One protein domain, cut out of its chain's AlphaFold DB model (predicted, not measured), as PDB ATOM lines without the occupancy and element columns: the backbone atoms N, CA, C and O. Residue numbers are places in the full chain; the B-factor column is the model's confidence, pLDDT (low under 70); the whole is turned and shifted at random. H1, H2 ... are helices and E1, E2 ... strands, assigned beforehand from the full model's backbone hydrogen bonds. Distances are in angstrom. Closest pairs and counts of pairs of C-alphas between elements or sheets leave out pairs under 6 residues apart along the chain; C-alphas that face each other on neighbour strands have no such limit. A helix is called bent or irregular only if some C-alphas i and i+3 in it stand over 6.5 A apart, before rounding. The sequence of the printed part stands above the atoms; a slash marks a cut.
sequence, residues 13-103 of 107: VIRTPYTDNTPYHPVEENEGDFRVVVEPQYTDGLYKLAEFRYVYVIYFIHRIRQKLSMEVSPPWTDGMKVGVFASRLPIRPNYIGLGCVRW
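AT A GLANCE: This is residues 13 to 103 of the 107 residues of the protein "TsaA-like domain-containing protein" of marine sediment metagenome (UniProt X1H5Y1). With little regular structure, this model has the hairpin E3 and E4 in its middle, residues 40 to 45 of H1 sticking out at one end, and the loop 61 to 95 reaching to the other. E1 and E2 form a smaller hairpin, of which E1 is near E3 while E2 is apart from it. The printed part has 91 residues, 28 in named elements, ordered E1 E2 H1 E3 E4, class mixed; both sheets are antiparallel. It is loose, radius of gyration of the C-alphas 15.6 A, spanning 44 by 29 by 24 A.

IN THESE COORDINATES: Find C-alpha 13 at (-39.205, -3.734, 2.870), where E1, residues 13 to 15, begins. Next come E2, 35 to 38, and H1, 40 to 46, irregular with C-alphas 41 and 44 7.7 A apart. E3, 54 to 60, runs 19.6 A; E4, 96 to 102, runs 19.5 A to C-alpha 102 at (-35.805, 11.478, -4.320).

HOW THE PARTS SIT: In E1 and E2, antiparallel at 163 degrees, see N 13 and O 37, 2.8 A. In E3 and E4, at 156 degrees, see N 57 and O 99, 2.8 A. H1 has 0 of 3 O i to N i+4 pairs within hydrogen-bond range, but 3 of 4 O i to N i+3. H1 and E4 are apart.

THE WHOLE: The printed part has no cut. Links E1 to E2 and E3 to E4 are long. Residues 25 to 26 and 28 to 31 are under pLDDT 70.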
ATOM      1  N   VAL A  13     -40.642  -3.493   2.687       96.94
ATOM      2  CA  VAL A  13     -39.205  -3.734   2.870       96.94
ATOM      3  C   VAL A  13     -38.405  -2.762   2.006       96.94
ATOM      4  O   VAL A  13     -38.737  -2.533   0.845       96.94
ATOM      5  N   ILE A  14     -37.315  -2.230   2.558       95.25
ATOM      6  CA  ILE A  14     -36.314  -1.479   1.794       95.25
ATOM      7  C   ILE A  14     -35.254  -2.468   1.301       95.25
ATOM      8  O   ILE A  14     -34.656  -3.184   2.106       95.25
ATOM      9  N   ARG A  15     -35.031  -2.510  -0.012       93.19
ATOM     10  CA  ARG A  15     -33.954  -3.260  -0.665       93.19
ATOM     11  C   ARG A  15     -32.874  -2.284  -1.106       93.19
ATOM     12  O   ARG A  15     -33.178  -1.286  -1.755       93.19
ATOM     13  N   THR A  16     -31.634  -2.571  -0.731       91.50
ATOM     14  CA  THR A  16     -30.462  -1.755  -1.055       91.50
ATOM     15  C   THR A  16     -29.284  -2.658  -1.413       91.50
ATOM     16  O   THR A  16     -29.235  -3.777  -0.898       91.50
ATOM     17  N   PRO A  17     -28.282  -2.170  -2.163       89.69
ATOM     18  CA  PRO A  17     -27.017  -2.881  -2.367       89.69
ATOM     19  C   PRO A  17     -26.198  -3.052  -1.079       89.69
ATOM     20  O   PRO A  17     -25.299  -3.886  -1.020       89.69
ATOM     21  N   TYR A  18     -26.497  -2.272  -0.034       88.12
ATOM     22  CA  TYR A  18     -25.831  -2.384   1.259       88.12
ATOM     23  C   TYR A  18     -26.160  -3.712   1.947       88.12
ATOM     24  O   TYR A  18     -27.328  -4.023   2.190       88.12
ATOM     25  N   THR A  19     -25.123  -4.470   2.302       78.75
ATOM     26  CA  THR A  19     -25.245  -5.739   3.031       78.75
ATOM     27  C   THR A  19     -25.030  -5.537   4.531       78.75
ATOM     28  O   THR A  19     -25.968  -5.679   5.319       78.75
ATOM     29  N   ASP A  20     -23.809  -5.152   4.907       73.75
ATOM     30  CA  ASP A  20     -23.350  -5.094   6.301       73.75
ATOM     31  C   ASP A  20     -22.957  -3.681   6.741       73.75
ATOM     32  O   ASP A  20     -23.096  -3.340   7.915       73.75
ATOM     33  N   ASN A  21     -22.533  -2.838   5.796       72.19
ATOM     34  CA  ASN A  21     -22.149  -1.456   6.047       72.19
ATOM     35  C   ASN A  21     -23.043  -0.517   5.241       72.19
ATOM     36  O   ASN A  21     -23.181  -0.654   4.028       72.19
ATOM     37  N   THR A  22     -23.640   0.445   5.939       77.31
ATOM     38  CA  THR A  22     -24.380   1.555   5.332       77.31
ATOM     39  C   THR A  22     -23.617   2.851   5.592       77.31
ATOM     40  O   THR A  22     -23.009   2.987   6.659       77.31
ATOM     41  N   PRO A  23     -23.626   3.809   4.653       77.75
ATOM     42  CA  PRO A  23     -23.034   5.119   4.885       77.75
ATOM     43  C   PRO A  23     -23.659   5.817   6.100       77.75
ATOM     44  O   PRO A  23     -24.876   5.786   6.288       77.75
ATOM     45  N   TYR A  24     -22.846   6.512   6.904       72.81
ATOM     46  CA  TYR A  24     -23.350   7.343   8.011       72.81
ATOM     47  C   TYR A  24     -24.192   8.532   7.521       72.81
ATOM     48  O   TYR A  24     -25.047   9.044   8.253       72.81
ATOM     49  N   HIS A  25     -23.954   8.971   6.284       69.50
ATOM     50  CA  HIS A  25     -24.672  10.045   5.613       69.50
ATOM     51  C   HIS A  25     -25.090   9.608   4.207       69.50
ATOM     52  O   HIS A  25     -24.368   8.824   3.593       69.50
ATOM     53  N   PRO A  26     -26.230  10.104   3.688       68.81
ATOM     54  CA  PRO A  26     -26.620   9.852   2.308       68.81
ATOM     55  C   PRO A  26     -25.500  10.294   1.366       68.81
ATOM     56  O   PRO A  26     -25.028  11.424   1.463       68.81
ATOM     57  N   VAL A  27     -25.082   9.405   0.471       71.81
ATOM     58  CA  VAL A  27     -24.180   9.742  -0.635       71.81
ATOM     59  C   VAL A  27     -25.055  10.205  -1.802       71.81
ATOM     60  O   VAL A  27     -26.104   9.609  -2.037       71.81
ATOM     61  N   GLU A  28     -24.704  11.289  -2.494       64.25
ATOM     62  CA  GLU A  28     -25.544  11.822  -3.584       64.25
ATOM     63  C   GLU A  28     -25.508  10.934  -4.838       64.25
ATOM     64  O   GLU A  28     -26.531  10.740  -5.495       64.25
ATOM     65  N   GLU A  29     -24.357  10.324  -5.109       66.31
ATOM     66  CA  GLU A  29     -24.120   9.404  -6.220       66.31
ATOM     67  C   GLU A  29     -24.040   7.970  -5.683       66.31
ATOM     68  O   GLU A  29     -22.967   7.451  -5.389       66.31
ATOM     69  N   ASN A  30     -25.198   7.332  -5.482       67.75
ATOM     70  CA  ASN A  30     -25.236   5.903  -5.173       67.75
ATOM     71  C   ASN A  30     -25.479   5.101  -6.445       67.75
ATOM     72  O   ASN A  30     -26.524   5.246  -7.081       67.75
ATOM     73  N   GLU A  31     -24.550   4.209  -6.765       69.69
ATOM     74  CA  GLU A  31     -24.754   3.175  -7.774       69.69
ATOM     75  C   GLU A  31     -25.492   1.971  -7.167       69.69
ATOM     76  O   GLU A  31     -25.270   1.587  -6.016       69.69
ATOM     77  N   GLY A  32     -26.381   1.363  -7.953       78.25
ATOM     78  CA  GLY A  32     -27.071   0.121  -7.606       78.25
ATOM     79  C   GLY A  32     -28.589   0.244  -7.452       78.25
ATOM     80  O   GLY A  32     -29.193   1.286  -7.691       78.25
ATOM     81  N   ASP A  33     -29.211  -0.879  -7.094       85.38
ATOM     82  CA  ASP A  33     -30.664  -1.043  -7.080       85.38
ATOM     83  C   ASP A  33     -31.257  -0.739  -5.694       85.38
ATOM     84  O   ASP A  33     -31.152  -1.539  -4.758       85.38
ATOM     85  N   PHE A  34     -31.877   0.434  -5.562       89.81
ATOM     86  CA  PHE A  34     -32.573   0.871  -4.352       89.81
ATOM     87  C   PHE A  34     -34.079   0.833  -4.577       89.81
ATOM     88  O   PHE A  34     -34.599   1.554  -5.426       89.81
ATOM     89  N   ARG A  35     -34.799   0.022  -3.794       92.56
ATOM     90  CA  ARG A  35     -36.256  -0.123  -3.929       92.56
ATOM     91  C   ARG A  35     -36.949  -0.137  -2.581       92.56
ATOM     92  O   ARG A  35     -36.494  -0.790  -1.644       92.56
ATOM     93  N   VAL A  36     -38.102   0.518  -2.508       94.50
ATOM     94  CA  VAL A  36     -39.055   0.347  -1.407       94.50
ATOM     95  C   VAL A  36     -40.195  -0.515  -1.927       94.50
ATOM     96  O   VAL A  36     -40.939  -0.100  -2.809       94.50
ATOM     97  N   VAL A  37     -40.308  -1.732  -1.403       96.19
ATOM     98  CA  VAL A  37     -41.342  -2.693  -1.800       96.19
ATOM     99  C   VAL A  37     -42.440  -2.668  -0.750       96.19
ATOM    100  O   VAL A  37     -42.200  -3.060   0.390       96.19
ATOM    101  N   VAL A  38     -43.625  -2.192  -1.119       96.94
ATOM    102  CA  VAL A  38     -44.797  -2.105  -0.236       96.94
ATOM    103  C   VAL A  38     -45.640  -3.375  -0.370       96.94
ATOM    104  O   VAL A  38     -45.768  -3.920  -1.463       96.94
ATOM    105  N   GLU A  39     -46.190  -3.869   0.741       98.00
ATOM    106  CA  GLU A  39     -47.062  -5.051   0.735       98.00
ATOM    107  C   GLU A  39     -48.341  -4.779  -0.078       98.00
ATOM    108  O   GLU A  39     -48.911  -3.689   0.050       98.00
ATOM    109  N   PRO A  40     -48.866  -5.763  -0.838       98.00
ATOM    110  CA  PRO A  40     -49.982  -5.549  -1.767       98.00
ATOM    111  C   PRO A  40     -51.214  -4.875  -1.146       98.00
ATOM    112  O   PRO A  40     -51.825  -4.005  -1.760       98.00
ATOM    113  N   GLN A  41     -51.540  -5.214   0.103       98.12
ATOM    114  CA  GLN A  41     -52.682  -4.661   0.844       98.12
ATOM    115  C   GLN A  41     -52.580  -3.156   1.167       98.12
ATOM    116  O   GLN A  41     -53.554  -2.577   1.637       98.12
ATOM    117  N   TYR A  42     -51.413  -2.533   0.970       98.00
ATOM    118  CA  TYR A  42     -51.187  -1.100   1.200       98.00
ATOM    119  C   TYR A  42     -50.999  -0.305  -0.101       98.00
ATOM    120  O   TYR A  42     -50.719   0.891  -0.040       98.00
ATOM    121  N   THR A  43     -51.155  -0.941  -1.268       97.06
ATOM    122  CA  THR A  43     -50.870  -0.334  -2.582       97.06
ATOM    123  C   THR A  43     -51.691   0.927  -2.847       97.06
ATOM    124  O   THR A  43     -51.145   1.900  -3.359       97.06
ATOM    125  N   ASP A  44     -52.960   0.966  -2.431       97.94
ATOM    126  CA  ASP A  44     -53.827   2.144  -2.603       97.94
ATOM    127  C   ASP A  44     -53.256   3.399  -1.920       97.94
ATOM    128  O   ASP A  44     -53.470   4.521  -2.377       97.94
ATOM    129  N   GLY A  45     -52.450   3.219  -0.866       96.81
ATOM    130  CA  GLY A  45     -51.745   4.306  -0.184       96.81
ATOM    131  C   GLY A  45     -50.648   4.976  -1.024       96.81
ATOM    132  O   GLY A  45     -50.138   6.018  -0.623       96.81
ATOM    133  N   LEU A  46     -50.288   4.408  -2.179       95.38
ATOM    134  CA  LEU A  46     -49.314   4.971  -3.121       95.38
ATOM    135  C   LEU A  46     -49.953   5.893  -4.168       95.38
ATOM    136  O   LEU A  46     -49.239   6.434  -5.019       95.38
ATOM    137  N   TYR A  47     -51.276   6.078  -4.138       96.56
ATOM    138  CA  TYR A  47     -51.985   6.926  -5.091       96.56
ATOM    139  C   TYR A  47     -51.345   8.322  -5.186       96.56
ATOM    140  O   TYR A  47     -51.175   9.015  -4.184       96.56
ATOM    141  N   LYS A  48     -50.968   8.722  -6.411       95.12
ATOM    142  CA  LYS A  48     -50.273   9.983  -6.742       95.12
ATOM    143  C   LYS A  48     -48.901  10.199  -6.087       95.12
ATOM    144  O   LYS A  48     -48.329  11.272  -6.257       95.12
ATOM    145  N   LEU A  49     -48.305   9.207  -5.418       93.56
ATOM    146  CA  LEU A  49     -46.970   9.354  -4.813       93.56
ATOM    147  C   LEU A  49     -45.905   9.771  -5.846       93.56
ATOM    148  O   LEU A  49     -45.025  10.572  -5.544       93.56
ATOM    149  N   ALA A  50     -46.031   9.283  -7.082       90.81
ATOM    150  CA  ALA A  50     -45.138   9.613  -8.191       90.81
ATOM    151  C   ALA A  50     -45.227  11.081  -8.664       90.81
ATOM    152  O   ALA A  50     -44.357  11.525  -9.410       90.81
ATOM    153  N   GLU A  51     -46.241  11.847  -8.238       93.88
ATOM    154  CA  GLU A  51     -46.349  13.288  -8.525       93.88
ATOM    155  C   GLU A  51     -45.386  14.124  -7.653       93.88
ATOM    156  O   GLU A  51     -45.176  15.308  -7.917       93.88
ATOM    157  N   PHE A  52     -44.761  13.522  -6.631       92.81
ATOM    158  CA  PHE A  52     -43.832  14.192  -5.721       92.81
ATOM    159  C   PHE A  52     -42.372  13.880  -6.055       92.81
ATOM    160  O   PHE A  52     -41.989  12.741  -6.310       92.81
ATOM    161  N   ARG A  53     -41.509  14.901  -5.978       91.69
ATOM    162  CA  ARG A  53     -40.065  14.748  -6.228       91.69
ATOM    163  C   ARG A  53     -39.326  14.096  -5.060       91.69
ATOM    164  O   ARG A  53     -38.373  13.355  -5.287       91.69
ATOM    165  N   TYR A  54     -39.732  14.396  -3.830       93.12
ATOM    166  CA  TYR A  54     -39.115  13.879  -2.612       93.12
ATOM    167  C   TYR A  54     -40.174  13.270  -1.708       93.12
ATOM    168  O   TYR A  54     -41.267  13.819  -1.574       93.12
ATOM    169  N   VAL A  55     -39.825  12.159  -1.069       93.62
ATOM    170  CA  VAL A  55     -40.688  11.453  -0.126       93.62
ATOM    171  C   VAL A  55     -39.922  11.163   1.157       93.62
ATOM    172  O   VAL A  55     -38.711  10.923   1.144       93.62
ATOM    173  N   TYR A  56     -40.636  11.172   2.279       95.25
ATOM    174  CA  TYR A  56     -40.096  10.677   3.536       95.25
ATOM    175  C   TYR A  56     -40.308   9.172   3.633       95.25
ATOM    176  O   TYR A  56     -41.430   8.682   3.527       95.25
ATOM    177  N   VAL A  57     -39.229   8.446   3.897       95.31
ATOM    178  CA  VAL A  57     -39.263   7.025   4.228       95.31
ATOM    179  C   VAL A  57     -38.935   6.889   5.707       95.31
ATOM    180  O   VAL A  57     -37.833   7.223   6.144       95.31
ATOM    181  N   ILE A  58     -39.906   6.404   6.476       96.69
ATOM    182  CA  ILE A  58     -39.746   6.069   7.890       96.69
ATOM    183  C   ILE A  58     -39.585   4.558   7.977       96.69
ATOM    184  O   ILE A  58     -40.431   3.813   7.482       96.69
ATOM    185  N   TYR A  59     -38.501   4.091   8.589       96.06
ATOM    186  CA  TYR A  59     -38.163   2.669   8.596       96.06
ATOM    187  C   TYR A  59     -37.659   2.202   9.952       96.06
ATOM    188  O   TYR A  59     -37.147   2.981  10.750       96.06
ATOM    189  N   PHE A  60     -37.805   0.905  10.215       95.94
ATOM    190  CA  PHE A  60     -37.346   0.295  11.455       95.94
ATOM    191  C   PHE A  60     -35.970  -0.357  11.273       95.94
ATOM    192  O   PHE A  60     -35.759  -1.181  10.377       95.94
ATOM    193  N   ILE A  61     -35.021  -0.005  12.138       93.81
ATOM    194  CA  ILE A  61     -33.628  -0.457  12.075       93.81
ATOM    195  C   ILE A  61     -33.491  -1.768  12.860       93.81
ATOM    196  O   ILE A  61     -33.043  -1.810  14.003       93.81
ATOM    197  N   HIS A  62     -33.905  -2.860  12.223       92.00
ATOM    198  CA  HIS A  62     -34.083  -4.176  12.849       92.00
ATOM    199  C   HIS A  62     -32.788  -4.931  13.211       92.00
ATOM    200  O   HIS A  62     -32.864  -5.969  13.861       92.00
ATOM    201  N   ARG A  63     -31.604  -4.454  12.796       90.06
ATOM    202  CA  ARG A  63     -30.319  -5.170  12.971       90.06
ATOM    203  C   ARG A  63     -29.395  -4.586  14.044       90.06
ATOM    204  O   ARG A  63     -28.224  -4.958  14.101       90.06
ATOM    205  N   ILE A  64     -29.882  -3.686  14.899       88.69
ATOM    206  CA  ILE A  64     -29.063  -3.113  15.976       88.69
ATOM    207  C   ILE A  64     -28.765  -4.167  17.044       88.69
ATOM    208  O   ILE A  64     -29.671  -4.719  17.662       88.69
ATOM    209  N   ARG A  65     -27.469  -4.424  17.256       88.00
ATOM    210  CA  ARG A  65     -26.953  -5.339  18.288       88.00
ATOM    211  C   ARG A  65     -26.304  -4.612  19.465       88.00
ATOM    212  O   ARG A  65     -26.099  -5.220  20.510       88.00
ATOM    213  N   GLN A  66     -25.947  -3.335  19.304       89.06
ATOM    214  CA  GLN A  66     -25.313  -2.568  20.376       89.06
ATOM    215  C   GLN A  66     -26.318  -2.236  21.486       89.06
ATOM    216  O   GLN A  66     -27.495  -1.984  21.227       89.06
ATOM    217  N   LYS A  67     -25.835  -2.183  22.731       92.44
ATOM    218  CA  LYS A  67     -26.632  -1.737  23.877       92.44
ATOM    219  C   LYS A  67     -26.896  -0.232  23.780       92.44
ATOM    220  O   LYS A  67     -25.996   0.539  23.452       92.44
ATOM    221  N   LEU A  68     -28.117   0.181  24.120       93.56
ATOM    222  CA  LEU A  68     -28.473   1.591  24.236       93.56
ATOM    223  C   LEU A  68     -27.612   2.293  25.295       93.56
ATOM    224  O   LEU A  68     -27.531   1.843  26.439       93.56
ATOM    225  N   SER A  69     -27.038   3.429  24.908       94.88
ATOM    226  CA  SER A  69     -26.436   4.414  25.803       94.88
ATOM    227  C   SER A  69     -27.101   5.766  25.565       94.88
ATOM    228  O   SER A  69     -27.367   6.132  24.419       94.88
ATOM    229  N   MET A  70     -27.370   6.510  26.638       96.50
ATOM    230  CA  MET A  70     -27.928   7.865  26.536       96.50
ATOM    231  C   MET A  70     -26.869   8.909  26.158       96.50
ATOM    232  O   MET A  70     -27.231   9.992  25.705       96.50
ATOM    233  N   GLU A  71     -25.587   8.560  26.281       96.56
ATOM    234  CA  GLU A  71     -24.425   9.333  25.837       96.56
ATOM    235  C   GLU A  71     -23.663   8.534  24.770       96.56
ATOM    236  O   GLU A  71     -23.386   7.345  24.949       96.56
ATOM    237  N   VAL A  72     -23.338   9.169  23.646       95.00
ATOM    238  CA  VAL A  72     -22.720   8.534  22.473       95.00
ATOM    239  C   VAL A  72     -21.606   9.409  21.902       95.00
ATOM    240  O   VAL A  72     -21.596  10.616  22.117       95.00
ATOM    241  N   SER A  73     -20.686   8.816  21.140       93.81
ATOM    242  CA  SER A  73     -19.644   9.533  20.390       93.81
ATOM    243  C   SER A  73     -19.794   9.198  18.900       93.81
ATOM    244  O   SER A  73     -19.316   8.153  18.455       93.81
ATOM    245  N   PRO A  74     -20.595   9.973  18.144       90.94
ATOM    246  CA  PRO A  74     -20.797   9.718  16.725       90.94
ATOM    247  C   PRO A  74     -19.515   9.954  15.905       90.94
ATOM    248  O   PRO A  74     -18.735  10.836  16.243       90.94
ATOM    249  N   PRO A  75     -19.309   9.249  14.776       88.12
ATOM    250  CA  PRO A  75     -18.079   9.379  13.985       88.12
ATOM    251  C   PRO A  75     -17.780  10.790  13.457       88.12
ATOM    252  O   PRO A  75     -16.638  11.091  13.150       88.12
ATOM    253  N   TRP A  76     -18.797  11.648  13.343       85.19
ATOM    254  CA  TRP A  76     -18.691  13.008  12.802       85.19
ATOM    255  C   TRP A  76     -18.478  14.092  13.873       85.19
ATOM    256  O   TRP A  76     -18.600  15.275  13.564       85.19
ATOM    257  N   THR A  77     -18.259  13.725  15.139       86.25
ATOM    258  CA  THR A  77     -18.102  14.691  16.243       86.25
ATOM    259  C   THR A  77     -16.663  14.825  16.743       86.25
ATOM    260  O   THR A  77     -16.464  15.355  17.832       86.25
ATOM    261  N   ASP A  78     -15.665  14.332  15.999       88.69
ATOM    262  CA  ASP A  78     -14.235  14.393  16.358       88.69
ATOM    263  C   ASP A  78     -13.947  13.972  17.813       88.69
ATOM    264  O   ASP A  78     -13.165  14.581  18.540       88.69
ATOM    265  N   GLY A  79     -14.631  12.919  18.275       89.31
ATOM    266  CA  GLY A  79     -14.490  12.375  19.629       89.31
ATOM    267  C   GLY A  79     -15.354  13.053  20.700       89.31
ATOM    268  O   GLY A  79     -15.452  12.530  21.813       89.31
ATOM    269  N   MET A  80     -16.054  14.151  20.391       94.88
ATOM    270  CA  MET A  80     -17.007  14.769  21.318       94.88
ATOM    271  C   MET A  80     -18.144  13.800  21.644       94.88
ATOM    272  O   MET A  80     -18.762  13.200  20.758       94.88
ATOM    273  N   LYS A  81     -18.447  13.674  22.936       96.25
ATOM    274  CA  LYS A  81     -19.617  12.944  23.412       96.25
ATOM    275  C   LYS A  81     -20.845  13.841  23.431       96.25
ATOM    276  O   LYS A  81     -20.781  14.984  23.873       96.25
ATOM    277  N   VAL A  82     -21.970  13.302  22.986       96.31
ATOM    278  CA  VAL A  82     -23.255  14.000  22.933       96.31
ATOM    279  C   VAL A  82     -24.367  13.099  23.458       96.31
ATOM    280  O   VAL A  82     -24.252  11.871  23.451       96.31
ATOM    281  N   GLY A  83     -25.479  13.695  23.884       96.88
ATOM    282  CA  GLY A  83     -26.686  12.927  24.179       96.88
ATOM    283  C   GLY A  83     -27.178  12.185  22.931       96.88
ATOM    284  O   GLY A  83     -27.093  12.707  21.818       96.88
ATOM    285  N   VAL A  84     -27.742  10.986  23.092       95.69
ATOM    286  CA  VAL A  84     -28.204  10.155  21.962       95.69
ATOM    287  C   VAL A  84     -29.158  10.913  21.032       95.69
ATOM    288  O   VAL A  84     -29.072  10.784  19.809       95.69
ATOM    289  N   PHE A  85     -29.998  11.784  21.594       95.62
ATOM    290  CA  PHE A  85     -30.952  12.605  20.847       95.62
ATOM    291  C   PHE A  85     -30.323  13.788  20.102       95.62
ATOM    292  O   PHE A  85     -30.919  14.241  19.131       95.62
ATOM    293  N   ALA A  86     -29.121  14.226  20.485       95.19
ATOM    294  CA  ALA A  86     -28.334  15.224  19.757       95.19
ATOM    295  C   ALA A  86     -27.526  14.615  18.591       95.19
ATOM    296  O   ALA A  86     -26.897  15.336  17.823       95.19
ATOM    297  N   SER A  87     -27.535  13.286  18.439       92.94
ATOM    298  CA  SER A  87     -26.930  12.589  17.299       92.94
ATOM    299  C   SER A  87     -27.975  12.231  16.232       92.94
ATOM    300  O   SER A  87     -29.145  12.587  16.349       92.94
ATOM    301  N   ARG A  88     -27.576  11.450  15.218       90.50
ATOM    302  CA  ARG A  88     -28.456  10.697  14.301       90.50
ATOM    303  C   ARG A  88     -28.145   9.195  14.309       90.50
ATOM    304  O   ARG A  88     -28.502   8.483  13.381       90.50
ATOM    305  N   LEU A  89     -27.469   8.707  15.355       91.06
ATOM    306  CA  LEU A  89     -27.130   7.290  15.458       91.06
ATOM    307  C   LEU A  89     -28.395   6.420  15.536       91.06
ATOM    308  O   LEU A  89     -29.406   6.867  16.094       91.06
ATOM    309  N   PRO A  90     -28.335   5.182  15.015       91.06
ATOM    310  CA  PRO A  90     -29.488   4.290  14.974       91.06
ATOM    311  C   PRO A  90     -29.827   3.672  16.340       91.06
ATOM    312  O   PRO A  90     -30.957   3.245  16.559       91.06
ATOM    313  N   ILE A  91     -28.867   3.637  17.271       91.62
ATOM    314  CA  ILE A  91     -29.032   3.079  18.619       91.62
ATOM    315  C   ILE A  91     -29.809   4.085  19.478       91.62
ATOM    316  O   ILE A  91     -29.231   4.994  20.068       91.62
ATOM    317  N   ARG A  92     -31.132   3.939  19.526       93.62
ATOM    318  CA  ARG A  92     -32.079   4.825  20.227       93.62
ATOM    319  C   ARG A  92     -33.105   4.002  21.002       93.62
ATOM    320  O   ARG A  92     -33.264   2.830  20.692       93.62
ATOM    321  N   PRO A  93     -33.867   4.593  21.940       94.19
ATOM    322  CA  PRO A  93     -34.972   3.880  22.586       94.19
ATOM    323  C   PRO A  93     -35.969   3.271  21.587       94.19
ATOM    324  O   PRO A  93     -36.451   2.167  21.800       94.19
ATOM    325  N   ASN A  94     -36.222   3.973  20.473       93.75
ATOM    326  CA  ASN A  94     -36.997   3.477  19.339       93.75
ATOM    327  C   ASN A  94     -36.112   3.494  18.090       93.75
ATOM    328  O   ASN A  94     -35.671   4.565  17.668       93.75
ATOM    329  N   TYR A  95     -35.864   2.326  17.494       94.19
ATOM    330  CA  TYR A  95     -34.993   2.152  16.324       94.19
ATOM    331  C   TYR A  95     -35.661   2.611  15.021       94.19
ATOM    332  O   TYR A  95     -35.851   1.828  14.094       94.19
ATOM    333  N   ILE A  96     -36.055   3.880  14.964       94.75
ATOM    334  CA  ILE A  96     -36.711   4.493  13.811       94.75
ATOM    335  C   ILE A  96     -35.687   5.328  13.046       94.75
ATOM    336  O   ILE A  96     -35.075   6.242  13.600       94.75
ATOM    337  N   GLY A  97     -35.511   5.004  11.769       93.56
ATOM    338  CA  GLY A  97     -34.787   5.806  10.796       93.56
ATOM    339  C   GLY A  97     -35.734   6.678   9.975       93.56
ATOM    340  O   GLY A  97     -36.907   6.348   9.791       93.56
ATOM    341  N   LEU A  98     -35.201   7.791   9.477       94.00
ATOM    342  CA  LEU A  98     -35.883   8.724   8.589       94.00
ATOM    343  C   LEU A  98     -34.949   9.051   7.424       94.00
ATOM    344  O   LEU A  98     -33.834   9.526   7.643       94.00
ATOM    345  N   GLY A  99     -35.420   8.831   6.201       91.31
ATOM    346  CA  GLY A  99     -34.748   9.259   4.979       91.31
ATOM    347  C   GLY A  99     -35.640  10.197   4.177       91.31
ATOM    348  O   GLY A  99     -36.804   9.881   3.950       91.31
ATOM    349  N   CYS A 100     -35.105  11.335   3.737       92.19
ATOM    350  CA  CYS A 100     -35.705  12.124   2.661       92.19
ATOM    351  C   CYS A 100     -35.066  11.655   1.355       92.19
ATOM    352  O   CYS A 100     -33.864  11.847   1.160       92.19
ATOM    353  N   VAL A 101     -35.836  10.978   0.508       90.38
ATOM    354  CA  VAL A 101     -35.322  10.355  -0.717       90.38
ATOM    355  C   VAL A 101     -36.003  10.948  -1.935       90.38
ATOM    356  O   VAL A 101     -37.174  11.324  -1.889       90.38
ATOM    357  N   ARG A 102     -35.259  11.043  -3.037       89.44
ATOM    358  CA  ARG A 102     -35.805  11.478  -4.320       89.44
ATOM    359  C   ARG A 102     -36.525  10.308  -4.982       89.44
ATOM    360  O   ARG A 102     -35.947   9.231  -5.103       89.44
ATOM    361  N   TRP A 103     -37.753  10.530  -5.435       84.69
ATOM    362  CA  TRP A 103     -38.446   9.571  -6.287       84.69
ATOM    363  C   TRP A 103     -37.722   9.475  -7.634       84.69
ATOM    364  O   TRP A 103     -37.434  10.498  -8.264       84.69
TER     365      TRP A 103